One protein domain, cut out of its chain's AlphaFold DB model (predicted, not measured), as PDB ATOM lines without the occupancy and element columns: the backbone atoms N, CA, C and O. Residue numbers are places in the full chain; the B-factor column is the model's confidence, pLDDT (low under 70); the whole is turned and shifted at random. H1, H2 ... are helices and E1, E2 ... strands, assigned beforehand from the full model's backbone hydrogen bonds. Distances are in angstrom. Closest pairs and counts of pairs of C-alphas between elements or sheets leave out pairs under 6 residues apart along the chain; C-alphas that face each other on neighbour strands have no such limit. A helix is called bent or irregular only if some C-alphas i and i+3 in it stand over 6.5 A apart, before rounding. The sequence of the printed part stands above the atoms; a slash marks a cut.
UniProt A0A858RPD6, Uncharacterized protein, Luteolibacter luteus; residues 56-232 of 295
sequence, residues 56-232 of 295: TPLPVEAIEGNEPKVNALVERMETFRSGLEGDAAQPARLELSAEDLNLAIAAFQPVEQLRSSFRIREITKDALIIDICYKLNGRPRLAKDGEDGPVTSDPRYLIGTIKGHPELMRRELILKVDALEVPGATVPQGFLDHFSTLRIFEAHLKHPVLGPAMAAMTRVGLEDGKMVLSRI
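This is residues 56 to 232 of the 295 residues of an uncharacterized protein of Luteolibacter luteus (UniProt A0A858RPD6). A strongly twisted sheet of four strands, E2 to E5, has a smaller sheet, E1 E7 E6, partly face to face with it and its strands crossed, a loose sandwich of two sheets. The long hairpin E3 and E4 reaches to one end of the longest axis, while H1 covers a face of the small sheet and H2 packs on E2. The printed part has 177 residues, with five named helices and seven named strands in the order H1 E1 H2 H3 E2 E3 E4 E5 H4 H5 E6 E7, and its class is mixed, helices and strands. Both sheets, E2 E3 E4 E5 and E1 E7 E6, are antiparallel. The whole is compact, radius of gyration of the C-alphas 17.9 A, only just elongated, spanning 56 by 37 by 35 A.

In the large sheet E2 is residues 118 to 123, E3 128 to 142 (38.9 A), E4 151 to 169 (34.6 A) and E5 172 to 181 (25.4 A). C-alpha 151 is at (-28.121, -53.076, 31.396). In the small sheet E1 is residues 92 to 96, E6 219 to 223 and E7 226 to 231, ending at C-alpha 231, (-35.497, -14.566, 6.298). H1, residues 67 to 85, measures 26.5 A and begins at (-20.535, -33.801, -7.819). H2 is residues 98 to 107, H3 109 to 114, H4 189 to 195 and H5 210 to 216.

E2 E3 E4 E5 form a meander, each strand the antiparallel neighbour of the one before. N 121 and O 129 of E2 and E3 are 2.8 A apart, N 130 and O 162 of E3 and E4 2.9 A, and N 167 and O 174 of E4 and E5 2.9 A, each within hydrogen-bond range. E4 bends by 107 degrees at residue 165. The two sheets' strands stand at 80 degrees; the closest C-alphas of E4 and E6 are those of Glu 167 and Val 220, 6.1 A. In the small sheet N 94 and O 229 of E1 and E7 are 2.9 A apart, and N 221 and O 228 of E6 and E7 3.0 A. H2 is on the large sheet, over E2, at a height over the sheet of 8.3 A. H1 is on the small sheet, over E1, at 8.2 A, two layers with helices on one face. H1 touches H2 about perpendicular at 85 degrees, closest C-alphas Leu 73 and Asp 100, 6.9 A. H1 touches H5, closest C-alphas Leu 84 and Ala 216, 6.0 A. H2 and H3 touch only at the corner, closest C-alphas Ile 105 and Val 111, 5.6 A. H4 only grazes the large sheet. Every O i to N i+4 pair is within hydrogen-bond range in H1, H2 and H5, but 2 of 3 in H4 and 0 of 2 in H3, which has 2 of 3 O i to N i+3 pairs within range and is irregular, C-alphas 110 and 113 being 7.9 A apart.

The C-alphas of Ala 89 and Asp 145 are the two farthest apart, 57.9 A. The printed part has no cut. The link H4 to H5 is long. No printed residue is under 70, and the mean pLDDT of the printed part is 93.6.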
ATOM      1  N   THR A  56     -34.157 -52.085   8.016       96.31
ATOM      2  CA  THR A  56     -34.365 -52.034   6.565       96.31
ATOM      3  C   THR A  56     -33.743 -50.728   6.080       96.31
ATOM      4  O   THR A  56     -34.416 -49.698   6.086       96.31
ATOM      5  N   PRO A  57     -32.438 -50.739   5.748       95.62
ATOM      6  CA  PRO A  57     -31.728 -49.539   5.331       95.62
ATOM      7  C   PRO A  57     -32.383 -48.903   4.107       95.62
ATOM      8  O   PRO A  57     -32.715 -49.591   3.140       95.62
ATOM      9  N   LEU A  58     -32.548 -47.588   4.148       97.06
ATOM     10  CA  LEU A  58     -33.056 -46.811   3.025       97.06
ATOM     11  C   LEU A  58     -31.930 -46.489   2.033       97.06
ATOM     12  O   LEU A  58     -30.774 -46.354   2.443       97.06
ATOM     13  N   PRO A  59     -32.237 -46.343   0.733       95.88
ATOM     14  CA  PRO A  59     -31.233 -45.979  -0.254       95.88
ATOM     15  C   PRO A  59     -30.724 -44.553  -0.010       95.88
ATOM     16  O   PRO A  59     -31.508 -43.625   0.217       95.88
ATOM     17  N   VAL A  60     -29.407 -44.388  -0.097       95.88
ATOM     18  CA  VAL A  60     -28.707 -43.104   0.019       95.88
ATOM     19  C   VAL A  60     -28.292 -42.654  -1.377       95.88
ATOM     20  O   VAL A  60     -27.858 -43.481  -2.179       95.88
ATOM     21  N   GLU A  61     -28.441 -41.364  -1.676       94.25
ATOM     22  CA  GLU A  61     -28.000 -40.814  -2.961       94.25
ATOM     23  C   GLU A  61     -26.489 -40.984  -3.141       94.25
ATOM     24  O   GLU A  61     -25.705 -40.757  -2.216       94.25
ATOM     25  N   ALA A  62     -26.075 -41.389  -4.341       93.81
ATOM     26  CA  ALA A  62     -24.662 -41.505  -4.669       93.81
ATOM     27  C   ALA A  62     -24.050 -40.108  -4.812       93.81
ATOM     28  O   ALA A  62     -24.582 -39.269  -5.536       93.81
ATOM     29  N   ILE A  63     -22.926 -39.863  -4.139       93.88
ATOM     30  CA  ILE A  63     -22.155 -38.623  -4.316       93.88
ATOM     31  C   ILE A  63     -21.300 -38.697  -5.579       93.88
ATOM     32  O   ILE A  63     -21.226 -37.723  -6.326       93.88
ATOM     33  N   GLU A  64     -20.709 -39.865  -5.834       94.50
ATOM     34  CA  GLU A  64     -19.962 -40.138  -7.059       94.50
ATOM     35  C   GLU A  64     -20.887 -40.019  -8.279       94.50
ATOM     36  O   GLU A  64     -21.962 -40.623  -8.322       94.50
ATOM     37  N   GLY A  65     -20.490 -39.198  -9.249       93.06
ATOM     38  CA  GLY A  65     -21.285 -38.874 -10.435       93.06
ATOM     39  C   GLY A  65     -22.357 -37.794 -10.228       93.06
ATOM     40  O   GLY A  65     -22.984 -37.376 -11.203       93.06
ATOM     41  N   ASN A  66     -22.568 -37.311  -8.998       95.12
ATOM     42  CA  ASN A  66     -23.461 -36.187  -8.682       95.12
ATOM     43  C   ASN A  66     -22.703 -34.962  -8.140       95.12
ATOM     44  O   ASN A  66     -23.325 -34.027  -7.632       95.12
ATOM     45  N   GLU A  67     -21.379 -34.907  -8.283       96.19
ATOM     46  CA  GLU A  67     -20.535 -33.801  -7.819       96.19
ATOM     47  C   GLU A  67     -21.015 -32.430  -8.325       96.19
ATOM     48  O   GLU A  67     -21.061 -31.495  -7.523       96.19
ATOM     49  N   PRO A  68     -21.460 -32.268  -9.592       97.00
ATOM     50  CA  PRO A  68     -22.008 -30.992 -10.052       97.00
ATOM     51  C   PRO A  68     -23.256 -30.558  -9.271       97.00
ATOM     52  O   PRO A  68     -23.407 -29.376  -8.967       97.00
ATOM     53  N   LYS A  69     -24.134 -31.502  -8.909       96.88
ATOM     54  CA  LYS A  69     -25.345 -31.216  -8.123       96.88
ATOM     55  C   LYS A  69     -24.998 -30.873  -6.679       96.88
ATOM     56  O   LYS A  69     -25.573 -29.939  -6.129       96.88
ATOM     57  N   VAL A  70     -24.034 -31.583  -6.089       97.12
ATOM     58  CA  VAL A  70     -23.538 -31.285  -4.737       97.12
ATOM     59  C   VAL A  70     -22.933 -29.885  -4.702       97.12
ATOM     60  O   VAL A  70     -23.284 -29.095  -3.831       97.12
ATOM     61  N   ASN A  71     -22.090 -29.538  -5.676       97.44
ATOM     62  CA  ASN A  71     -21.466 -28.218  -5.752       97.44
ATOM     63  C   ASN A  71     -22.505 -27.102  -5.931       97.44
ATOM     64  O   ASN A  71     -22.441 -26.097  -5.227       97.44
ATOM     65  N   ALA A  72     -23.502 -27.299  -6.800       97.81
ATOM     66  CA  ALA A  72     -24.595 -26.342  -6.969       97.81
ATOM     67  C   ALA A  72     -25.428 -26.178  -5.684       97.81
ATOM     68  O   ALA A  72     -25.823 -25.067  -5.328       97.81
ATOM     69  N   LEU A  73     -25.679 -27.270  -4.955       97.88
ATOM     70  CA  LEU A  73     -26.359 -27.220  -3.664       97.88
ATOM     71  C   LEU A  73     -25.543 -26.428  -2.633       97.88
ATOM     72  O   LEU A  73     -26.102 -25.549  -1.977       97.88
ATOM     73  N   VAL A  74     -24.237 -26.690  -2.532       97.00
ATOM     74  CA  VAL A  74     -23.317 -25.953  -1.651       97.00
ATOM     75  C   VAL A  74     -23.325 -24.463  -1.982       97.00
ATOM     76  O   VAL A  74     -23.483 -23.648  -1.080       97.00
ATOM     77  N   GLU A  75     -23.232 -24.089  -3.257       97.94
ATOM     78  CA  GLU A  75     -23.242 -22.685  -3.682       97.94
ATOM     79  C   GLU A  75     -24.532 -21.963  -3.265       97.94
ATOM     80  O   GLU A  75     -24.486 -20.862  -2.705       97.94
ATOM     81  N   ARG A  76     -25.697 -22.597  -3.459       97.94
ATOM     82  CA  ARG A  76     -26.983 -22.032  -3.014       97.94
ATOM     83  C   ARG A  76     -27.062 -21.924  -1.490       97.94
ATOM     84  O   ARG A  76     -27.563 -20.921  -0.983       97.94
ATOM     85  N   MET A  77     -26.563 -22.920  -0.757       96.75
ATOM     86  CA  MET A  77     -26.532 -22.902   0.710       96.75
ATOM     87  C   MET A  77     -25.598 -21.815   1.256       96.75
ATOM     88  O   MET A  77     -25.976 -21.107   2.187       96.75
ATOM     89  N   GLU A  78     -24.421 -21.625   0.660       95.75
ATOM     90  CA  GLU A  78     -23.471 -20.573   1.039       95.75
ATOM     91  C   GLU A  78     -23.987 -19.174   0.698       95.75
ATOM     92  O   GLU A  78     -23.828 -18.241   1.487       95.75
ATOM     93  N   THR A  79     -24.667 -19.032  -0.442       96.50
ATOM     94  CA  THR A  79     -25.357 -17.790  -0.814       96.50
ATOM     95  C   THR A  79     -26.437 -17.454   0.209       96.50
ATOM     96  O   THR A  79     -26.509 -16.324   0.692       96.50
ATOM     97  N   PHE A  80     -27.247 -18.443   0.596       97.38
ATOM     98  CA  PHE A  80     -28.270 -18.270   1.620       97.38
ATOM     99  C   PHE A  80     -27.666 -17.903   2.979       97.38
ATOM    100  O   PHE A  80     -28.103 -16.928   3.586       97.38
ATOM    101  N   ARG A  81     -26.625 -18.619   3.426       94.88
ATOM    102  CA  ARG A  81     -25.908 -18.336   4.679       94.88
ATOM    103  C   ARG A  81     -25.338 -16.919   4.693       94.88
ATOM    104  O   ARG A  81     -25.554 -16.183   5.649       94.88
ATOM    105  N   SER A  82     -24.653 -16.527   3.625       94.38
ATOM    106  CA  SER A  82     -24.077 -15.186   3.493       94.38
ATOM    107  C   SER A  82     -25.173 -14.114   3.484       94.38
ATOM    108  O   SER A  82     -25.018 -13.062   4.099       94.38
ATOM    109  N   GLY A  83     -26.323 -14.408   2.864       94.50
ATOM    110  CA  GLY A  83     -27.535 -13.602   2.982       94.50
ATOM    111  C   GLY A  83     -27.971 -13.443   4.439       94.50
ATOM    112  O   GLY A  83     -28.155 -12.318   4.893       94.50
ATOM    113  N   LEU A  84     -28.070 -14.546   5.188       93.62
ATOM    114  CA  LEU A  84     -28.453 -14.559   6.605       93.62
ATOM    115  C   LEU A  84     -27.484 -13.793   7.526       93.62
ATOM    116  O   LEU A  84     -27.925 -13.240   8.531       93.62
ATOM    117  N   GLU A  85     -26.198 -13.724   7.188       91.31
ATOM    118  CA  GLU A  85     -25.179 -12.975   7.946       91.31
ATOM    119  C   GLU A  85     -25.109 -11.487   7.581       91.31
ATOM    120  O   GLU A  85     -24.616 -10.678   8.369       91.31
ATOM    121  N   GLY A  86     -25.588 -11.123   6.390       86.44
ATOM    122  CA  GLY A  86     -25.633  -9.745   5.917       86.44
ATOM    123  C   GLY A  86     -26.691  -8.884   6.614       86.44
ATOM    124  O   GLY A  86     -27.230  -9.219   7.667       86.44
ATOM    125  N   ASP A  87     -27.021  -7.756   5.988       86.06
ATOM    126  CA  ASP A  87     -28.038  -6.829   6.487       86.06
ATOM    127  C   ASP A  87     -29.401  -7.527   6.664       86.06
ATOM    128  O   ASP A  87     -29.976  -8.049   5.708       86.06
ATOM    129  N   ALA A  88     -29.936  -7.511   7.889       84.44
ATOM    130  CA  ALA A  88     -31.226  -8.108   8.234       84.44
ATOM    131  C   ALA A  88     -32.415  -7.462   7.495       84.44
ATOM    132  O   ALA A  88     -33.486  -8.066   7.420       84.44
ATOM    133  N   ALA A  89     -32.237  -6.263   6.924       87.06
ATOM    134  CA  ALA A  89     -33.222  -5.636   6.047       87.06
ATOM    135  C   ALA A  89     -33.305  -6.296   4.656       87.06
ATOM    136  O   ALA A  89     -34.267  -6.057   3.926       87.06
ATOM    137  N   GLN A  90     -32.331  -7.132   4.284       91.69
ATOM    138  CA  GLN A  90     -32.331  -7.852   3.014       91.69
ATOM    139  C   GLN A  90     -32.997  -9.228   3.155       91.69
ATOM    140  O   GLN A  90     -32.719  -9.960   4.114       91.69
ATOM    141  N   PRO A  91     -33.852  -9.629   2.201       94.94
ATOM    142  CA  PRO A  91     -34.421 -10.967   2.199       94.94
ATOM    143  C   PRO A  91     -33.348 -12.014   1.881       94.94
ATOM    144  O   PRO A  91     -32.450 -11.784   1.073       94.94
ATOM    145  N   ALA A  92     -33.478 -13.193   2.483       96.94
ATOM    146  CA  ALA A  92     -32.711 -14.379   2.109       96.94
ATOM    147  C   ALA A  92     -33.685 -15.537   1.890       96.94
ATOM    148  O   ALA A  92     -34.607 -15.719   2.688       96.94
ATOM    149  N   ARG A  93     -33.499 -16.315   0.820       97.06
ATOM    150  CA  ARG A  93     -34.372 -17.443   0.471       97.06
ATOM    151  C   ARG A  93     -33.556 -18.596  -0.097       97.06
ATOM    152  O   ARG A  93     -32.675 -18.375  -0.923       97.06
ATOM    153  N   LEU A  94     -33.882 -19.809   0.327       98.25
ATOM    154  CA  LEU A  94     -33.331 -21.055  -0.189       98.25
ATOM    155  C   LEU A  94     -34.473 -22.038  -0.428       98.25
ATOM    156  O   LEU A  94     -35.268 -22.305   0.468       98.25
ATOM    157  N   GLU A  95     -34.537 -22.574  -1.640       98.06
ATOM    158  CA  GLU A  95     -35.512 -23.586  -2.033       98.06
ATOM    159  C   GLU A  95     -34.806 -24.932  -2.200       98.06
ATOM    160  O   GLU A  95     -33.782 -25.016  -2.882       98.06
ATOM    161  N   LEU A  96     -35.356 -25.977  -1.585       98.31
ATOM    162  CA  LEU A  96     -34.791 -27.323  -1.569       98.31
ATOM    163  C   LEU A  96     -35.840 -28.329  -2.037       98.31
ATOM    164  O   LEU A  96     -36.893 -28.484  -1.419       98.31
ATOM    165  N   SER A  97     -35.554 -29.021  -3.134       98.06
ATOM    166  CA  SER A  97     -36.354 -30.154  -3.601       98.06
ATOM    167  C   SER A  97     -36.116 -31.409  -2.750       98.06
ATOM    168  O   SER A  97     -35.176 -31.475  -1.956       98.06
ATOM    169  N   ALA A  98     -36.936 -32.450  -2.944       97.75
ATOM    170  CA  ALA A  98     -36.692 -33.761  -2.331       97.75
ATOM    171  C   ALA A  98     -35.301 -34.318  -2.688       97.75
ATOM    172  O   ALA A  98     -34.626 -34.892  -1.834       97.75
ATOM    173  N   GLU A  99     -34.859 -34.120  -3.934       97.25
ATOM    174  CA  GLU A  99     -33.528 -34.527  -4.391       97.25
ATOM    175  C   GLU A  99     -32.432 -33.761  -3.646       97.25
ATOM    176  O   GLU A  99     -31.511 -34.385  -3.126       97.25
ATOM    177  N   ASP A 100     -32.569 -32.438  -3.507       97.94
ATOM    178  CA  ASP A 100     -31.606 -31.615  -2.766       97.94
ATOM    179  C   ASP A 100     -31.475 -32.068  -1.305       97.94
ATOM    180  O   ASP A 100     -30.367 -32.153  -0.780       97.94
ATOM    181  N   LEU A 101     -32.593 -32.397  -0.646       97.88
ATOM    182  CA  LEU A 101     -32.593 -32.875   0.739       97.88
ATOM    183  C   LEU A 101     -31.939 -34.253   0.876       97.88
ATOM    184  O   LEU A 101     -31.137 -34.468   1.784       97.88
ATOM    185  N   ASN A 102     -32.246 -35.183  -0.028       98.31
ATOM    186  CA  ASN A 102     -31.625 -36.507  -0.017       98.31
ATOM    187  C   ASN A 102     -30.125 -36.433  -0.344       98.31
ATOM    188  O   ASN A 102     -29.325 -37.146   0.267       98.31
ATOM    189  N   LEU A 103     -29.726 -35.533  -1.247       97.75
ATOM    190  CA  LEU A 103     -28.325 -35.274  -1.565       97.75
ATOM    191  C   LEU A 103     -27.594 -34.620  -0.385       97.75
ATOM    192  O   LEU A 103     -26.463 -34.996  -0.086       97.75
ATOM    193  N   ALA A 104     -28.250 -33.709   0.339       96.94
ATOM    194  CA  ALA A 104     -27.722 -33.125   1.570       96.94
ATOM    195  C   ALA A 104     -27.467 -34.192   2.650       96.94
ATOM    196  O   ALA A 104     -26.396 -34.199   3.256       96.94
ATOM    197  N   ILE A 105     -28.411 -35.121   2.857       97.50
ATOM    198  CA  ILE A 105     -28.258 -36.258   3.788       97.50
ATOM    199  C   ILE A 105     -27.069 -37.141   3.383       97.50
ATOM    200  O   ILE A 105     -26.293 -37.590   4.230       97.50
ATOM    201  N   ALA A 106     -26.896 -37.382   2.083       97.38
ATOM    202  CA  ALA A 106     -25.768 -38.152   1.580       97.38
ATOM    203  C   ALA A 106     -24.428 -37.417   1.789       97.38
ATOM    204  O   ALA A 106     -23.473 -38.013   2.292       97.38
ATOM    205  N   ALA A 107     -24.355 -36.122   1.474       96.75
ATOM    206  CA  ALA A 107     -23.095 -35.384   1.385       96.75
ATOM    207  C   ALA A 107     -22.603 -34.805   2.721       96.75
ATOM    208  O   ALA A 107     -21.400 -34.813   2.988       96.75
ATOM    209  N   PHE A 108     -23.499 -34.298   3.571       95.00
ATOM    210  CA  PHE A 108     -23.105 -33.408   4.665       95.00
ATOM    211  C   PHE A 108     -23.039 -34.094   6.031       95.00
ATOM    212  O   PHE A 108     -23.963 -34.766   6.478       95.00
ATOM    213  N   GLN A 109     -21.933 -33.838   6.733       93.25
ATOM    214  CA  GLN A 109     -21.634 -34.374   8.063       93.25
ATOM    215  C   GLN A 109     -22.687 -34.052   9.146       93.25
ATOM    216  O   GLN A 109     -23.045 -34.961   9.887       93.25
ATOM    217  N   PRO A 110     -23.265 -32.835   9.246       91.75
ATOM    218  CA  PRO A 110     -24.234 -32.522  10.307       91.75
ATOM    219  C   PRO A 110     -25.506 -33.387  10.314       91.75
ATOM    220  O   PRO A 110     -26.214 -33.450  11.319       91.75
ATOM    221  N   VAL A 111     -25.820 -34.039   9.198       93.44
ATOM    222  CA  VAL A 111     -27.001 -34.897   9.048       93.44
ATOM    223  C   VAL A 111     -26.624 -36.338   8.712       93.44
ATOM    224  O   VAL A 111     -27.474 -37.112   8.276       93.44
ATOM    225  N   GLU A 112     -25.371 -36.741   8.934       94.88
ATOM    226  CA  GLU A 112     -24.911 -38.081   8.567       94.88
ATOM    227  C   GLU A 112     -25.653 -39.209   9.292       94.88
ATOM    228  O   GLU A 112     -25.825 -40.290   8.732       94.88
ATOM    229  N   GLN A 113     -26.158 -38.946  10.500       93.19
ATOM    230  CA  GLN A 113     -26.974 -39.872  11.285       93.19
ATOM    231  C   GLN A 113     -28.283 -40.268  10.582       93.19
ATOM    232  O   GLN A 113     -28.882 -41.292  10.911       93.19
ATOM    233  N   LEU A 114     -28.731 -39.463   9.615       96.25
ATOM    234  CA  LEU A 114     -29.930 -39.715   8.818       96.25
ATOM    235  C   LEU A 114     -29.669 -40.649   7.629       96.25
ATOM    236  O   LEU A 114     -30.615 -41.185   7.044       96.25
ATOM    237  N   ARG A 115     -28.400 -40.883   7.267       96.62
ATOM    238  CA  ARG A 115     -28.045 -41.797   6.177       96.62
ATOM    239  C   ARG A 115     -28.612 -43.181   6.466       96.62
ATOM    240  O   ARG A 115     -28.532 -43.689   7.584       96.62
ATOM    241  N   SER A 116     -29.209 -43.782   5.445       96.75
ATOM    242  CA  SER A 116     -29.836 -45.104   5.505       96.75
ATOM    243  C   SER A 116     -31.028 -45.240   6.465       96.75
ATOM    244  O   SER A 116     -31.598 -46.326   6.557       96.75
ATOM    245  N   SER A 117     -31.431 -44.177   7.167       96.44
ATOM    246  CA  SER A 117     -32.528 -44.190   8.143       96.44
ATOM    247  C   SER A 117     -33.620 -43.168   7.846       96.44
ATOM    248  O   SER A 117     -34.699 -43.264   8.428       96.44
ATOM    249  N   PHE A 118     -33.369 -42.230   6.935       97.62
ATOM    250  CA  PHE A 118     -34.284 -41.159   6.574       97.62
ATOM    251  C   PHE A 118     -34.170 -40.856   5.076       97.62
ATOM    252  O   PHE A 118     -33.070 -40.631   4.569       97.62
ATOM    253  N   ARG A 119     -35.296 -40.840   4.360       98.19
ATOM    254  CA  ARG A 119     -35.334 -40.495   2.934       98.19
ATOM    255  C   ARG A 119     -36.596 -39.716   2.608       98.19
ATOM    256  O   ARG A 119     -37.700 -40.187   2.856       98.19
ATOM    257  N   ILE A 120     -36.440 -38.544   2.006       98.31
ATOM    258  CA  ILE A 120     -37.562 -37.737   1.540       98.31
ATOM    259  C   ILE A 120     -38.073 -38.376   0.250       98.31
ATOM    260  O   ILE A 120     -37.365 -38.407  -0.757       98.31
ATOM    261  N   ARG A 121     -39.291 -38.912   0.279       97.50
ATOM    262  CA  ARG A 121     -39.942 -39.497  -0.896       97.50
ATOM    263  C   ARG A 121     -40.547 -38.410  -1.774       97.50
ATOM    264  O   ARG A 121     -40.373 -38.428  -2.986       97.50
ATOM    265  N   GLU A 122     -41.255 -37.477  -1.150       97.44
ATOM    266  CA  GLU A 122     -41.997 -36.421  -1.832       97.44
ATOM    267  C   GLU A 122     -42.143 -35.202  -0.917       97.44
ATOM    268  O   GLU A 122     -42.232 -35.332   0.306       97.44
ATOM    269  N   ILE A 123     -42.196 -34.018  -1.522       98.00
ATOM    270  CA  ILE A 123     -42.622 -32.790  -0.857       98.00
ATOM    271  C   ILE A 123     -43.933 -32.368  -1.505       98.00
ATOM    272  O   ILE A 123     -43.982 -32.094  -2.701       98.00
ATOM    273  N   THR A 124     -44.993 -32.326  -0.711       95.38
ATOM    274  CA  THR A 124     -46.299 -31.819  -1.136       95.38
ATOM    275  C   THR A 124     -46.484 -30.391  -0.626       95.38
ATOM    276  O   THR A 124     -45.654 -29.871   0.118       95.38
ATOM    277  N   LYS A 125     -47.598 -29.753  -0.993       92.44
ATOM    278  CA  LYS A 125     -47.964 -28.436  -0.452       92.44
ATOM    279  C   LYS A 125     -48.213 -28.444   1.067       92.44
ATOM    280  O   LYS A 125     -48.056 -27.410   1.700       92.44
ATOM    281  N   ASP A 126     -48.600 -29.591   1.630       91.25
ATOM    282  CA  ASP A 126     -49.053 -29.692   3.025       91.25
ATOM    283  C   ASP A 126     -48.051 -30.450   3.912       91.25
ATOM    284  O   ASP A 126     -48.014 -30.233   5.119       91.25
ATOM    285  N   ALA A 127     -47.242 -31.345   3.337       96.50
ATOM    286  CA  ALA A 127     -46.340 -32.210   4.095       96.50
ATOM    287  C   ALA A 127     -45.137 -32.721   3.285       96.50
ATOM    288  O   ALA A 127     -45.215 -32.969   2.078       96.50
ATOM    289  N   LEU A 128     -44.049 -32.973   4.005       97.88
ATOM    290  CA  LEU A 128     -42.958 -33.868   3.648       97.88
ATOM    291  C   LEU A 128     -43.417 -35.315   3.866       97.88
ATOM    292  O   LEU A 128     -43.866 -35.678   4.956       97.88
ATOM    293  N   ILE A 129     -43.270 -36.140   2.834       98.25
ATOM    294  CA  ILE A 129     -43.501 -37.583   2.890       98.25
ATOM    295  C   ILE A 129     -42.137 -38.253   2.993       98.25
ATOM    296  O   ILE A 129     -41.333 -38.187   2.060       98.25
ATOM    297  N   ILE A 130     -41.850 -38.862   4.138       98.44
ATOM    298  CA  ILE A 130     -40.505 -39.317   4.495       98.44
ATOM    299  C   ILE A 130     -40.545 -40.792   4.860       98.44
ATOM    300  O   ILE A 130     -41.269 -41.188   5.765       98.44
ATOM    301  N   ASP A 131     -39.708 -41.590   4.217       98.44
ATOM    302  CA  ASP A 131     -39.446 -42.956   4.643       98.44
ATOM    303  C   ASP A 131     -38.421 -42.979   5.764       98.44
ATOM    304  O   ASP A 131     -37.409 -42.274   5.711       98.44
ATOM    305  N   ILE A 132     -38.690 -43.801   6.779       97.50
ATOM    306  CA  ILE A 132     -37.818 -43.956   7.937       97.50
ATOM    307  C   ILE A 132     -37.466 -45.415   8.224       97.50
ATOM    308  O   ILE A 132     -38.270 -46.327   8.042       97.50
ATOM    309  N   CYS A 133     -36.259 -45.607   8.747       97.31
ATOM    310  CA  CYS A 133     -35.821 -46.795   9.469       97.31
ATOM    311  C   CYS A 133     -35.193 -46.329  10.789       97.31
ATOM    312  O   CYS A 133     -33.973 -46.210  10.923       97.31
ATOM    313  N   TYR A 134     -36.042 -46.016  11.766       93.94
ATOM    314  CA  TYR A 134     -35.637 -45.391  13.022       93.94
ATOM    315  C   TYR A 134     -35.343 -46.438  14.102       93.94
ATOM    316  O   TYR A 134     -36.162 -47.315  14.376       93.94
ATOM    317  N   LYS A 135     -34.166 -46.356  14.731       93.88
ATOM    318  CA  LYS A 135     -33.747 -47.287  15.788       93.88
ATOM    319  C   LYS A 135     -34.352 -46.873  17.134       93.88
ATOM    320  O   LYS A 135     -34.154 -45.755  17.591       93.88
ATOM    321  N   LEU A 136     -35.037 -47.804  17.783       92.25
ATOM    322  CA  LEU A 136     -35.630 -47.690  19.111       92.25
ATOM    323  C   LEU A 136     -34.990 -48.696  20.073       92.25
ATOM    324  O   LEU A 136     -34.489 -49.749  19.667       92.25
ATOM    325  N   ASN A 137     -35.058 -48.382  21.365       90.44
ATOM    326  CA  ASN A 137     -34.710 -49.325  22.421       90.44
ATOM    327  C   ASN A 137     -35.860 -50.324  22.600       90.44
ATOM    328  O   ASN A 137     -37.001 -49.929  22.838       90.44
ATOM    329  N   GLY A 138     -35.561 -51.611  22.445       89.62
ATOM    330  CA  GLY A 138     -36.491 -52.710  22.673       89.62
ATOM    331  C   GLY A 138     -36.386 -53.271  24.083       89.62
ATOM    332  O   GLY A 138     -36.364 -52.532  25.066       89.62
ATOM    333  N   ARG A 139     -36.356 -54.604  24.194       90.44
ATOM    334  CA  ARG A 139     -36.362 -55.281  25.496       90.44
ATOM    335  C   ARG A 139     -35.082 -54.991  26.279       90.44
ATOM    336  O   ARG A 139     -33.999 -55.183  25.724       90.44
ATOM    337  N   PRO A 140     -35.193 -54.609  27.564       90.62
ATOM    338  CA  PRO A 140     -34.039 -54.536  28.444       90.62
ATOM    339  C   PRO A 140     -33.354 -55.898  28.568       90.62
ATOM    340  O   PRO A 140     -34.018 -56.930  28.697       90.62
ATOM    341  N   ARG A 141     -32.024 -55.899  28.589       90.94
ATOM    342  CA  ARG A 141     -31.196 -57.083  28.830       90.94
ATOM    343  C   ARG A 141     -29.886 -56.711  29.508       90.94
ATOM    344  O   ARG A 141     -29.472 -55.554  29.485       90.94
ATOM    345  N   LEU A 142     -29.205 -57.706  30.068       90.12
ATOM    346  CA  LEU A 142     -27.830 -57.522  30.522       90.12
ATOM    347  C   LEU A 142     -26.936 -57.162  29.331       90.12
ATOM    348  O   LEU A 142     -27.090 -57.706  28.225       90.12
ATOM    349  N   ALA A 143     -26.041 -56.211  29.568       90.56
ATOM    350  CA  ALA A 143     -25.011 -55.849  28.611       90.56
ATOM    351  C   ALA A 143     -24.058 -57.031  28.388       90.56
ATOM    352  O   ALA A 143     -23.784 -57.810  29.303       90.56
ATOM    353  N   LYS A 144     -23.594 -57.181  27.150       90.06
ATOM    354  CA  LYS A 144     -22.519 -58.105  26.779       90.06
ATOM    355  C   LYS A 144     -21.173 -57.397  26.932       90.06
ATOM    356  O   LYS A 144     -21.121 -56.170  26.983       90.06
ATOM    357  N   ASP A 145     -20.089 -58.169  26.962       87.31
ATOM    358  CA  ASP A 145     -18.735 -57.614  27.013       87.31
ATOM    359  C   ASP A 145     -18.518 -56.609  25.868       87.31
ATOM    360  O   ASP A 145     -18.698 -56.938  24.694       87.31
ATOM    361  N   GLY A 146     -18.146 -55.377  26.225       86.19
ATOM    362  CA  GLY A 146     -17.940 -54.273  25.281       86.19
ATOM    363  C   GLY A 146     -19.152 -53.365  25.046       86.19
ATOM    364  O   GLY A 146     -19.040 -52.424  24.265       86.19
ATOM    365  N   GLU A 147     -20.288 -53.606  25.704       87.69
ATOM    366  CA  GLU A 147     -21.438 -52.694  25.699       87.69
ATOM    367  C   GLU A 147     -21.459 -51.806  26.952       87.69
ATOM    368  O   GLU A 147     -21.006 -52.201  28.027       87.69
ATOM    369  N   ASP A 148     -22.001 -50.594  26.816       84.56
ATOM    370  CA  ASP A 148     -22.024 -49.618  27.903       84.56
ATOM    371  C   ASP A 148     -23.019 -49.989  29.013       84.56
ATOM    372  O   ASP A 148     -24.214 -50.196  28.779       84.56
ATOM    373  N   GLY A 149     -22.525 -49.970  30.254       85.31
ATOM    374  CA  GLY A 149     -23.322 -50.145  31.467       85.31
ATOM    375  C   GLY A 149     -23.703 -51.600  31.779       85.31
ATOM    376  O   GLY A 149     -23.398 -52.513  31.026       85.31
ATOM    377  N   PRO A 150     -24.361 -51.852  32.926       85.62
ATOM    378  CA  PRO A 150     -24.766 -53.205  33.324       85.62
ATOM    379  C   PRO A 150     -26.031 -53.703  32.600       85.62
ATOM    380  O   PRO A 150     -26.288 -54.907  32.549       85.62
ATOM    381  N   VAL A 151     -26.843 -52.789  32.061       86.12
ATOM    382  CA  VAL A 151     -28.121 -53.076  31.396       86.12
ATOM    383  C   VAL A 151     -28.216 -52.237  30.128       86.12
ATOM    384  O   VAL A 151     -28.046 -51.022  30.174       86.12
ATOM    385  N   THR A 152     -28.539 -52.891  29.019       90.12
ATOM    386  CA  THR A 152     -28.796 -52.275  27.713       90.12
ATOM    387  C   THR A 152     -30.134 -52.776  27.159       90.12
ATOM    388  O   THR A 152     -30.929 -53.369  27.889       90.12
ATOM    389  N   SER A 153     -30.446 -52.513  25.892       89.44
ATOM    390  CA  SER A 153     -31.672 -52.981  25.240       89.44
ATOM    391  C   SER A 153     -31.392 -53.609  23.883       89.44
ATOM    392  O   SER A 153     -30.507 -53.165  23.149       89.44
ATOM    393  N   ASP A 154     -32.174 -54.624  23.521       89.44
ATOM    394  CA  ASP A 154     -32.163 -55.143  22.156       89.44
ATOM    395  C   ASP A 154     -32.729 -54.092  21.195       89.44
ATOM    396  O   ASP A 154     -33.780 -53.513  21.478       89.44
ATOM    397  N   PRO A 155     -32.063 -53.811  20.065       92.38
ATOM    398  CA  PRO A 155     -32.543 -52.799  19.142       92.38
ATOM    399  C   PRO A 155     -33.840 -53.245  18.463       92.38
ATOM    400  O   PRO A 155     -34.020 -54.408  18.095       92.38
ATOM    401  N   ARG A 156     -34.737 -52.285  18.259       95.50
ATOM    402  CA  ARG A 156     -35.936 -52.426  17.431       95.50
ATOM    403  C   ARG A 156     -35.938 -51.337  16.380       95.50
ATOM    404  O   ARG A 156     -35.422 -50.252  16.614       95.50
ATOM    405  N   TYR A 157     -36.513 -51.622  15.224       96.44
ATOM    406  CA  TYR A 157     -36.525 -50.696  14.103       96.44
ATOM    407  C   TYR A 157     -37.963 -50.368  13.740       96.44
ATOM    408  O   TYR A 157     -38.756 -51.255  13.420       96.44
ATOM    409  N   LEU A 158     -38.292 -49.085  13.840       96.44
ATOM    410  CA  LEU A 158     -39.525 -48.503  13.348       96.44
ATOM    411  C   LEU A 158     -39.335 -48.201  11.864       96.44
ATOM    412  O   LEU A 158     -38.553 -47.320  11.506       96.44
ATOM    413  N   ILE A 159     -40.035 -48.953  11.020       97.44
ATOM    414  CA  ILE A 159     -39.989 -48.791   9.569       97.44
ATOM    415  C   ILE A 159     -41.360 -48.390   9.081       97.44
ATOM    416  O   ILE A 159     -42.351 -49.071   9.335       97.44
ATOM    417  N   GLY A 160     -41.404 -47.254   8.408       97.06
ATOM    418  CA  GLY A 160     -42.657 -46.639   8.032       97.06
ATOM    419  C   GLY A 160     -42.455 -45.344   7.275       97.06
ATOM    420  O   GLY A 160     -41.332 -44.977   6.924       97.06
ATOM    421  N   THR A 161     -43.565 -44.658   7.054       97.88
ATOM    422  CA  THR A 161     -43.602 -43.372   6.370       97.88
ATOM    423  C   THR A 161     -44.145 -42.312   7.323       97.88
ATOM    424  O   THR A 161     -45.253 -42.431   7.845       97.88
ATOM    425  N   ILE A 162     -43.354 -41.270   7.556       97.31
ATOM    426  CA  ILE A 162     -43.755 -40.049   8.246       97.31
ATOM    427  C   ILE A 162     -44.439 -39.118   7.245       97.31
ATOM    428  O   ILE A 162     -43.947 -38.907   6.135       97.31
ATOM    429  N   LYS A 163     -45.540 -38.510   7.683       97.12
ATOM    430  CA  LYS A 163     -46.076 -37.270   7.119       97.12
ATOM    431  C   LYS A 163     -45.828 -36.172   8.136       97.12
ATOM    432  O   LYS A 163     -46.238 -36.305   9.290       97.12
ATOM    433  N   GLY A 164     -45.127 -35.128   7.732       95.56
ATOM    434  CA  GLY A 164     -44.790 -34.043   8.639       95.56
ATOM    435  C   GLY A 164     -44.444 -32.761   7.915       95.56
ATOM    436  O   GLY A 164     -44.225 -32.769   6.710       95.56
ATOM    437  N   HIS A 165     -44.351 -31.663   8.645       95.19
ATOM    438  CA  HIS A 165     -43.995 -30.365   8.087       95.19
ATOM    439  C   HIS A 165     -42.824 -29.748   8.857       95.19
ATOM    440  O   HIS A 165     -42.666 -29.983  10.061       95.19
ATOM    441  N   PRO A 166     -41.954 -28.994   8.168       95.38
ATOM    442  CA  PRO A 166     -40.892 -28.271   8.835       95.38
ATOM    443  C   PRO A 166     -41.489 -27.114   9.640       95.38
ATOM    444  O   PRO A 166     -42.396 -26.422   9.181       95.38
ATOM    445  N   GLU A 167     -40.958 -26.884  10.833       92.50
ATOM    446  CA  GLU A 167     -41.347 -25.769  11.697       92.50
ATOM    447  C   GLU A 167     -40.077 -25.130  12.275       92.50
ATOM    448  O   GLU A 167     -39.080 -25.813  12.522       92.50
ATOM    449  N   LEU A 168     -40.087 -23.808  12.458       91.19
ATOM    450  CA  LEU A 168     -39.048 -23.118  13.218       91.19
ATOM    451  C   LEU A 168     -39.529 -22.977  14.659       91.19
ATOM    452  O   LEU A 168     -40.528 -22.306  14.913       91.19
ATOM    453  N   MET A 169     -38.816 -23.613  15.586       86.44
ATOM    454  CA  MET A 169     -39.118 -23.568  17.013       86.44
ATOM    455  C   MET A 169     -37.826 -23.539  17.829       86.44
ATOM    456  O   MET A 169     -36.870 -24.253  17.567       86.44
ATOM    457  N   ARG A 170     -37.801 -22.713  18.862       82.94
ATOM    458  CA  ARG A 170     -36.654 -22.292  19.678       82.94
ATOM    459  C   ARG A 170     -35.370 -22.033  18.888       82.94
ATOM    460  O   ARG A 170     -34.301 -22.457  19.324       82.94
ATOM    461  N   ARG A 171     -35.461 -21.289  17.775       85.44
ATOM    462  CA  ARG A 171     -34.325 -21.028  16.854       85.44
ATOM    463  C   ARG A 171     -33.727 -22.308  16.248       85.44
ATOM    464  O   ARG A 171     -32.546 -22.351  15.914       85.44
ATOM    465  N   GLU A 172     -34.540 -23.349  16.125       90.31
ATOM    466  CA  GLU A 172     -34.198 -24.634  15.529       90.31
ATOM    467  C   GLU A 172     -35.142 -24.921  14.362       90.31
ATOM    468  O   GLU A 172     -36.343 -24.671  14.457       90.31
ATOM    469  N   LEU A 173     -34.609 -25.499  13.287       92.81
ATOM    470  CA  LEU A 173     -35.430 -26.177  12.291       92.81
ATOM    471  C   LEU A 173     -35.805 -27.566  12.817       92.81
ATOM    472  O   LEU A 173     -34.943 -28.428  12.979       92.81
ATOM    473  N   ILE A 174     -37.089 -27.789  13.068       93.50
ATOM    474  CA  ILE A 174     -37.627 -29.074  13.517       93.50
ATOM    475  C   ILE A 174     -38.529 -29.679  12.443       93.50
ATOM    476  O   ILE A 174     -39.050 -28.974  11.579       93.50
ATOM    477  N   LEU A 175     -38.742 -30.990  12.515       95.19
ATOM    478  CA  LEU A 175     -39.798 -31.662  11.768       95.19
ATOM    479  C   LEU A 175     -40.931 -32.017  12.724       95.19
ATOM    480  O   LEU A 175     -40.749 -32.814  13.647       95.19
ATOM    481  N   LYS A 176     -42.111 -31.462  12.482       94.38
ATOM    482  CA  LYS A 176     -43.329 -31.853  13.179       94.38
ATOM    483  C   LYS A 176     -43.958 -33.041  12.479       94.38
ATOM    484  O   LYS A 176     -44.128 -33.018  11.265       94.38
ATOM    485  N   VAL A 177     -44.257 -34.088  13.235       94.62
ATOM    486  CA  VAL A 177     -44.832 -35.328  12.715       94.62
ATOM    487  C   VAL A 177     -46.340 -35.271  12.907       94.62
ATOM    488  O   VAL A 177     -46.823 -35.292  14.036       94.62
ATOM    489  N   ASP A 178     -47.068 -35.220  11.796       91.62
ATOM    490  CA  ASP A 178     -48.532 -35.207  11.776       91.62
ATOM    491  C   ASP A 178     -49.092 -36.631  11.780       91.62
ATOM    492  O   ASP A 178     -50.104 -36.921  12.418       91.62
ATOM    493  N   ALA A 179     -48.420 -37.538  11.067       93.75
ATOM    494  CA  ALA A 179     -48.778 -38.944  11.019       93.75
ATOM    495  C   ALA A 179     -47.553 -39.832  10.798       93.75
ATOM    496  O   ALA A 179     -46.557 -39.433  10.193       93.75
ATOM    497  N   LEU A 180     -47.669 -41.075  11.254       95.81
ATOM    498  CA  LEU A 180     -46.691 -42.130  11.039       95.81
ATOM    499  C   LEU A 180     -47.437 -43.407  10.651       95.81
ATOM    500  O   LEU A 180     -48.252 -43.926  11.414       95.81
ATOM    501  N   GLU A 181     -47.138 -43.905   9.459       96.25
ATOM    502  CA  GLU A 181     -47.726 -45.116   8.897       96.25
ATOM    503  C   GLU A 181     -46.705 -46.252   8.961       96.25
ATOM    504  O   GLU A 181     -45.617 -46.146   8.397       96.25
ATOM    505  N   VAL A 182     -47.055 -47.347   9.638       96.88
ATOM    506  CA  VAL A 182     -46.235 -48.563   9.707       96.88
ATOM    507  C   VAL A 182     -46.952 -49.673   8.938       96.88
ATOM    508  O   VAL A 182     -48.096 -49.995   9.271       96.88
ATOM    509  N   PRO A 183     -46.328 -50.284   7.917       94.25
ATOM    510  CA  PRO A 183     -46.961 -51.350   7.151       94.25
ATOM    511  C   PRO A 183     -47.450 -52.499   8.043       94.25
ATOM    512  O   PRO A 183     -46.683 -53.091   8.797       94.25
ATOM    513  N   GLY A 184     -48.742 -52.822   7.946       93.19
ATOM    514  CA  GLY A 184     -49.350 -53.940   8.675       93.19
ATOM    515  C   GLY A 184     -49.549 -53.724  10.180       93.19
ATOM    516  O   GLY A 184     -49.963 -54.663  10.856       93.19
ATOM    517  N   ALA A 185     -49.296 -52.522  10.709       94.44
ATOM    518  CA  ALA A 185     -49.460 -52.227  12.130       94.44
ATOM    519  C   ALA A 185     -50.091 -50.850  12.372       94.44
ATOM    520  O   ALA A 185     -49.925 -49.907  11.603       94.44
ATOM    521  N   THR A 186     -50.800 -50.720  13.492       92.94
ATOM    522  CA  THR A 186     -51.294 -49.428  13.979       92.94
ATOM    523  C   THR A 186     -50.374 -48.931  15.084       92.94
ATOM    524  O   THR A 186     -50.145 -49.638  16.067       92.94
ATOM    525  N   VAL A 187     -49.867 -47.708  14.936       92.31
ATOM    526  CA  VAL A 187     -49.046 -47.069  15.967       92.31
ATOM    527  C   VAL A 187     -49.959 -46.496  17.059       92.31
ATOM    528  O   VAL A 187     -50.898 -45.765  16.738       92.31
ATOM    529  N   PRO A 188     -49.727 -46.803  18.348       91.19
ATOM    530  CA  PRO A 188     -50.525 -46.243  19.436       91.19
ATOM    531  C   PRO A 188     -50.414 -44.715  19.512       91.19
ATOM    532  O   PRO A 188     -49.309 -44.177  19.445       91.19
ATOM    533  N   GLN A 189     -51.530 -44.019  19.763       88.19
ATOM    534  CA  GLN A 189     -51.546 -42.550  19.861       88.19
ATOM    535  C   GLN A 189     -50.546 -42.021  20.895       88.19
ATOM    536  O   GLN A 189     -49.797 -41.100  20.608       88.19
ATOM    537  N   GLY A 190     -50.449 -42.670  22.059       86.38
ATOM    538  CA  GLY A 190     -49.486 -42.267  23.083       86.38
ATOM    539  C   GLY A 190     -48.028 -42.326  22.611       86.38
ATOM    540  O   GLY A 190     -47.217 -41.549  23.095       86.38
ATOM    541  N   PHE A 191     -47.682 -43.198  21.656       89.38
ATOM    542  CA  PHE A 191     -46.359 -43.177  21.027       89.38
ATOM    543  C   PHE A 191     -46.235 -42.005  20.046       89.38
ATOM    544  O   PHE A 191     -45.239 -41.289  20.097       89.38
ATOM    545  N   LEU A 192     -47.251 -41.774  19.203       87.50
ATOM    546  CA  LEU A 192     -47.279 -40.646  18.261       87.50
ATOM    547  C   LEU A 192     -47.136 -39.298  18.969       87.50
ATOM    548  O   LEU A 192     -46.368 -38.465  18.510       87.50
ATOM    549  N   ASP A 193     -47.790 -39.119  20.114       84.81
ATOM    550  CA  ASP A 193     -47.719 -37.883  20.900       84.81
ATOM    551  C   ASP A 193     -46.296 -37.594  21.411       84.81
ATOM    552  O   ASP A 193     -45.912 -36.440  21.562       84.81
ATOM    553  N   HIS A 194     -45.495 -38.633  21.669       83.94
ATOM    554  CA  HIS A 194     -44.086 -38.475  22.055       83.94
ATOM    555  C   HIS A 194     -43.162 -38.363  20.835       83.94
ATOM    556  O   HIS A 194     -42.111 -37.732  20.913       83.94
ATOM    557  N   PHE A 195     -43.547 -38.972  19.712       87.06
ATOM    558  CA  PHE A 195     -42.818 -38.945  18.445       87.06
ATOM    559  C   PHE A 195     -43.213 -37.751  17.552       87.06
ATOM    560  O   PHE A 195     -42.739 -37.628  16.427       87.06
ATOM    561  N   SER A 196     -44.059 -36.841  18.049       86.25
ATOM    562  CA  SER A 196     -44.673 -35.743  17.291       86.25
ATOM    563  C   SER A 196     -43.681 -34.674  16.821       86.25
ATOM    564  O   SER A 196     -44.046 -33.759  16.082       86.25
ATOM    565  N   THR A 197     -42.431 -34.713  17.284       90.94
ATOM    566  CA  THR A 197     -41.417 -33.712  16.947       90.94
ATOM    567  C   THR A 197     -40.039 -34.345  16.856       90.94
ATOM    568  O   THR A 197     -39.507 -34.847  17.845       90.94
ATOM    569  N   LEU A 198     -39.436 -34.269  15.671       91.38
ATOM    570  CA  LEU A 198     -38.064 -34.691  15.428       91.38
ATOM    571  C   LEU A 198     -37.149 -33.469  15.375       91.38
ATOM    572  O   LEU A 198     -37.227 -32.628  14.477       91.38
ATOM    573  N   ARG A 199     -36.259 -33.395  16.361       92.31
ATOM    574  CA  ARG A 199     -35.286 -32.317  16.548       92.31
ATOM    575  C   ARG A 199     -33.942 -32.686  15.932       92.31
ATOM    576  O   ARG A 199     -32.961 -32.952  16.619       92.31
ATOM    577  N   ILE A 200     -33.930 -32.786  14.603       91.19
ATOM    578  CA  ILE A 200     -32.777 -33.253  13.812       91.19
ATOM    579  C   ILE A 200     -31.527 -32.399  14.079       91.19
ATOM    580  O   ILE A 200     -30.410 -32.920  14.073       91.19
ATOM    581  N   PHE A 201     -31.715 -31.100  14.331       92.12
ATOM    582  CA  PHE A 201     -30.637 -30.125  14.472       92.12
ATOM    583  C   PHE A 201     -30.363 -29.699  15.921       92.12
ATOM    584  O   PHE A 201     -29.534 -28.814  16.136       92.12
ATOM    585  N   GLU A 202     -30.968 -30.342  16.926       91.81
ATOM    586  CA  GLU A 202     -30.783 -29.984  18.340       91.81
ATOM    587  C   GLU A 202     -29.306 -30.009  18.757       91.81
ATOM    588  O   GLU A 202     -28.817 -29.074  19.397       91.81
ATOM    589  N   ALA A 203     -28.568 -31.039  18.335       91.12
ATOM    590  CA  ALA A 203     -27.136 -31.159  18.602       91.12
ATOM    591  C   ALA A 203     -26.305 -30.031  17.954       91.12
ATOM    592  O   ALA A 203     -25.197 -29.736  18.402       91.12
ATOM    593  N   HIS A 204     -26.856 -29.362  16.936       91.75
ATOM    594  CA  HIS A 204     -26.189 -28.340  16.127       91.75
ATOM    595  C   HIS A 204     -26.574 -26.909  16.497       91.75
ATOM    596  O   HIS A 204     -26.056 -25.968  15.899       91.75
ATOM    597  N   LEU A 205     -27.405 -26.708  17.522       90.00
ATOM    598  CA  LEU A 205     -27.779 -25.365  17.989       90.00
ATOM    599  C   LEU A 205     -26.577 -24.518  18.425       90.00
ATOM    600  O   LEU A 205     -26.605 -23.295  18.329       90.00
ATOM    601  N   LYS A 206     -25.510 -25.171  18.900       91.50
ATOM    602  CA  LYS A 206     -24.250 -24.522  19.295       91.50
ATOM    603  C   LYS A 206     -23.168 -24.599  18.216       91.50
ATOM    604  O   LYS A 206     -22.046 -24.161  18.459       91.50
ATOM    605  N   HIS A 207     -23.472 -25.175  17.052       92.75
ATOM    606  CA  HIS A 207     -22.517 -25.252  15.955       92.75
ATOM    607  C   HIS A 207     -22.217 -23.831  15.447       92.75
ATOM    608  O   HIS A 207     -23.162 -23.076  15.205       92.75
ATOM    609  N   PRO A 208     -20.940 -23.453  15.242       91.00
ATOM    610  CA  PRO A 208     -20.549 -22.070  14.944       91.00
ATOM    611  C   PRO A 208     -21.166 -21.515  13.655       91.00
ATOM    612  O   PRO A 208     -21.360 -20.314  13.543       91.00
ATOM    613  N   VAL A 209     -21.486 -22.394  12.702       90.38
ATOM    614  CA  VAL A 209     -22.119 -22.030  11.421       90.38
ATOM    615  C   VAL A 209     -23.642 -22.229  11.443       90.38
ATOM    616  O   VAL A 209     -24.398 -21.281  11.261       90.38
ATOM    617  N   LEU A 210     -24.119 -23.456  11.694       91.19
ATOM    618  CA  LEU A 210     -25.549 -23.786  11.641       91.19
ATOM    619  C   LEU A 210     -26.394 -23.097  12.718       91.19
ATOM    620  O   LEU A 210     -27.517 -22.701  12.426       91.19
ATOM    621  N   GLY A 211     -25.879 -22.940  13.941       91.50
ATOM    622  CA  GLY A 211     -26.620 -22.317  15.040       91.50
ATOM    623  C   GLY A 211     -27.038 -20.876  14.716       91.50
ATOM    624  O   GLY A 211     -28.235 -20.578  14.736       91.50
ATOM    625  N   PRO A 212     -26.091 -19.985  14.357       91.75
ATOM    626  CA  PRO A 212     -26.409 -18.629  13.913       91.75
ATOM    627  C   PRO A 212     -27.311 -18.586  12.677       91.75
ATOM    628  O   PRO A 212     -28.254 -17.799  12.655       91.75
ATOM    629  N   ALA A 213     -27.075 -19.455  11.686       92.69
ATOM    630  CA  ALA A 213     -27.914 -19.518  10.492       92.69
ATOM    631  C   ALA A 213     -29.375 -19.854  10.842       92.69
ATOM    632  O   ALA A 213     -30.283 -19.141  10.422       92.69
ATOM    633  N   MET A 214     -29.618 -20.876  11.673       92.38
ATOM    634  CA  MET A 214     -30.974 -21.221  12.121       92.38
ATOM    635  C   MET A 214     -31.621 -20.106  12.944       92.38
ATOM    636  O   MET A 214     -32.804 -19.827  12.768       92.38
ATOM    637  N   ALA A 215     -30.849 -19.430  13.796       90.62
ATOM    638  CA  ALA A 215     -31.341 -18.314  14.598       90.62
ATOM    639  C   ALA A 215     -31.716 -17.071  13.771       90.62
ATOM    640  O   ALA A 215     -32.525 -16.268  14.235       90.62
ATOM    641  N   ALA A 216     -31.128 -16.906  12.584       91.75
ATOM    642  CA  ALA A 216     -31.396 -15.793  11.676       91.75
ATOM    643  C   ALA A 216     -32.602 -16.030  10.748       91.75
ATOM    644  O   ALA A 216     -33.100 -15.077  10.145       91.75
ATOM    645  N   MET A 217     -33.074 -17.276  10.614       93.25
ATOM    646  CA  MET A 217     -34.267 -17.585   9.828       93.25
ATOM    647  C   MET A 217     -35.530 -17.074  10.526       93.25
ATOM    648  O   MET A 217     -35.670 -17.171  11.745       93.25
ATOM    649  N   THR A 218     -36.478 -16.568   9.740       93.56
ATOM    650  CA  THR A 218     -37.786 -16.119  10.248       93.56
ATOM    651  C   THR A 218     -38.902 -17.063   9.841       93.56
ATOM    652  O   THR A 218     -39.899 -17.161  10.551       93.56
ATOM    653  N   ARG A 219     -38.737 -17.789   8.728       93.50
ATOM    654  CA  ARG A 219     -39.774 -18.671   8.202       93.50
ATOM    655  C   ARG A 219     -39.203 -19.903   7.514       93.50
ATOM    656  O   ARG A 219     -38.235 -19.829   6.756       93.50
ATOM    657  N   VAL A 220     -39.885 -21.020   7.738       95.19
ATOM    658  CA  VAL A 220     -39.785 -22.236   6.937       95.19
ATOM    659  C   VAL A 220     -41.180 -22.634   6.467       95.19
ATOM    660  O   VAL A 220     -42.155 -22.416   7.185       95.19
ATOM    661  N   GLY A 221     -41.282 -23.189   5.267       94.88
ATOM    662  CA  GLY A 221     -42.546 -23.663   4.721       94.88
ATOM    663  C   GLY A 221     -42.355 -24.637   3.570       94.88
ATOM    664  O   GLY A 221     -41.226 -24.961   3.192       94.88
ATOM    665  N   LEU A 222     -43.476 -25.103   3.028       96.69
ATOM    666  CA  LEU A 222     -43.531 -25.952   1.846       96.69
ATOM    667  C   LEU A 222     -44.255 -25.190   0.735       96.69
ATOM    668  O   LEU A 222     -45.380 -24.736   0.925       96.69
ATOM    669  N   GLU A 223     -43.601 -25.028  -0.411       94.50
ATOM    670  CA  GLU A 223     -44.130 -24.285  -1.559       94.50
ATOM    671  C   GLU A 223     -43.707 -24.997  -2.846       94.50
ATOM    672  O   GLU A 223     -42.550 -25.390  -2.983       94.50
ATOM    673  N   ASP A 224     -44.642 -25.195  -3.781       92.31
ATOM    674  CA  ASP A 224     -44.379 -25.754  -5.119       92.31
ATOM    675  C   ASP A 224     -43.536 -27.046  -5.130       92.31
ATOM    676  O   ASP A 224     -42.656 -27.243  -5.970       92.31
ATOM    677  N   GLY A 225     -43.790 -27.942  -4.171       94.44
ATOM    678  CA  GLY A 225     -43.059 -29.207  -4.042       94.44
ATOM    679  C   GLY A 225     -41.613 -29.052  -3.557       94.44
ATOM    680  O   GLY A 225     -40.773 -29.922  -3.795       94.44
ATOM    681  N   LYS A 226     -41.305 -27.943  -2.882       97.31
ATOM    682  CA  LYS A 226     -40.004 -27.657  -2.278       97.31
ATOM    683  C   LYS A 226     -40.163 -27.242  -0.823       97.31
ATOM    684  O   LYS A 226     -41.170 -26.661  -0.427       97.31
ATOM    685  N   MET A 227     -39.132 -27.506  -0.034       97.69
ATOM    686  CA  MET A 227     -38.960 -26.886   1.271       97.69
ATOM    687  C   MET A 227     -38.292 -25.525   1.085       97.69
ATOM    688  O   MET A 227     -37.238 -25.427   0.456       97.69
ATOM    689  N   VAL A 228     -38.899 -24.481   1.638       97.69
ATOM    690  CA  VAL A 228     -38.426 -23.102   1.516       97.69
ATOM    691  C   VAL A 228     -37.957 -22.610   2.874       97.69
ATOM    692  O   VAL A 228     -38.732 -22.547   3.825       97.69
ATOM    693  N   LEU A 229     -36.680 -22.247   2.952       97.00
ATOM    694  CA  LEU A 229     -36.048 -21.613   4.106       97.00
ATOM    695  C   LEU A 229     -35.880 -20.127   3.812       97.00
ATOM    696  O   LEU A 229     -35.439 -19.758   2.718       97.00
ATOM    697  N   SER A 230     -36.228 -19.256   4.760       96.25
ATOM    698  CA  SER A 230     -36.174 -17.819   4.503       96.25
ATOM    699  C   SER A 230     -35.959 -16.939   5.732       96.25
ATOM    700  O   SER A 230     -36.309 -17.281   6.867       96.25
ATOM    701  N   ARG A 231     -35.406 -15.757   5.456       94.81
ATOM    702  CA  ARG A 231     -35.497 -14.566   6.298       94.81
ATOM    703  C   ARG A 231     -36.311 -13.520   5.547       94.81
ATOM    704  O   ARG A 231     -35.903 -13.075   4.472       94.81
ATOM    705  N   ILE A 232     -37.436 -13.127   6.130       93.06
ATOM    706  CA  ILE A 232     -38.317 -12.078   5.621       93.06
ATOM    707  C   ILE A 232     -38.032 -10.789   6.404       93.06
ATOM    708  O   ILE A 232     -38.145 -10.788   7.632       93.06
TER     709      ILE A 232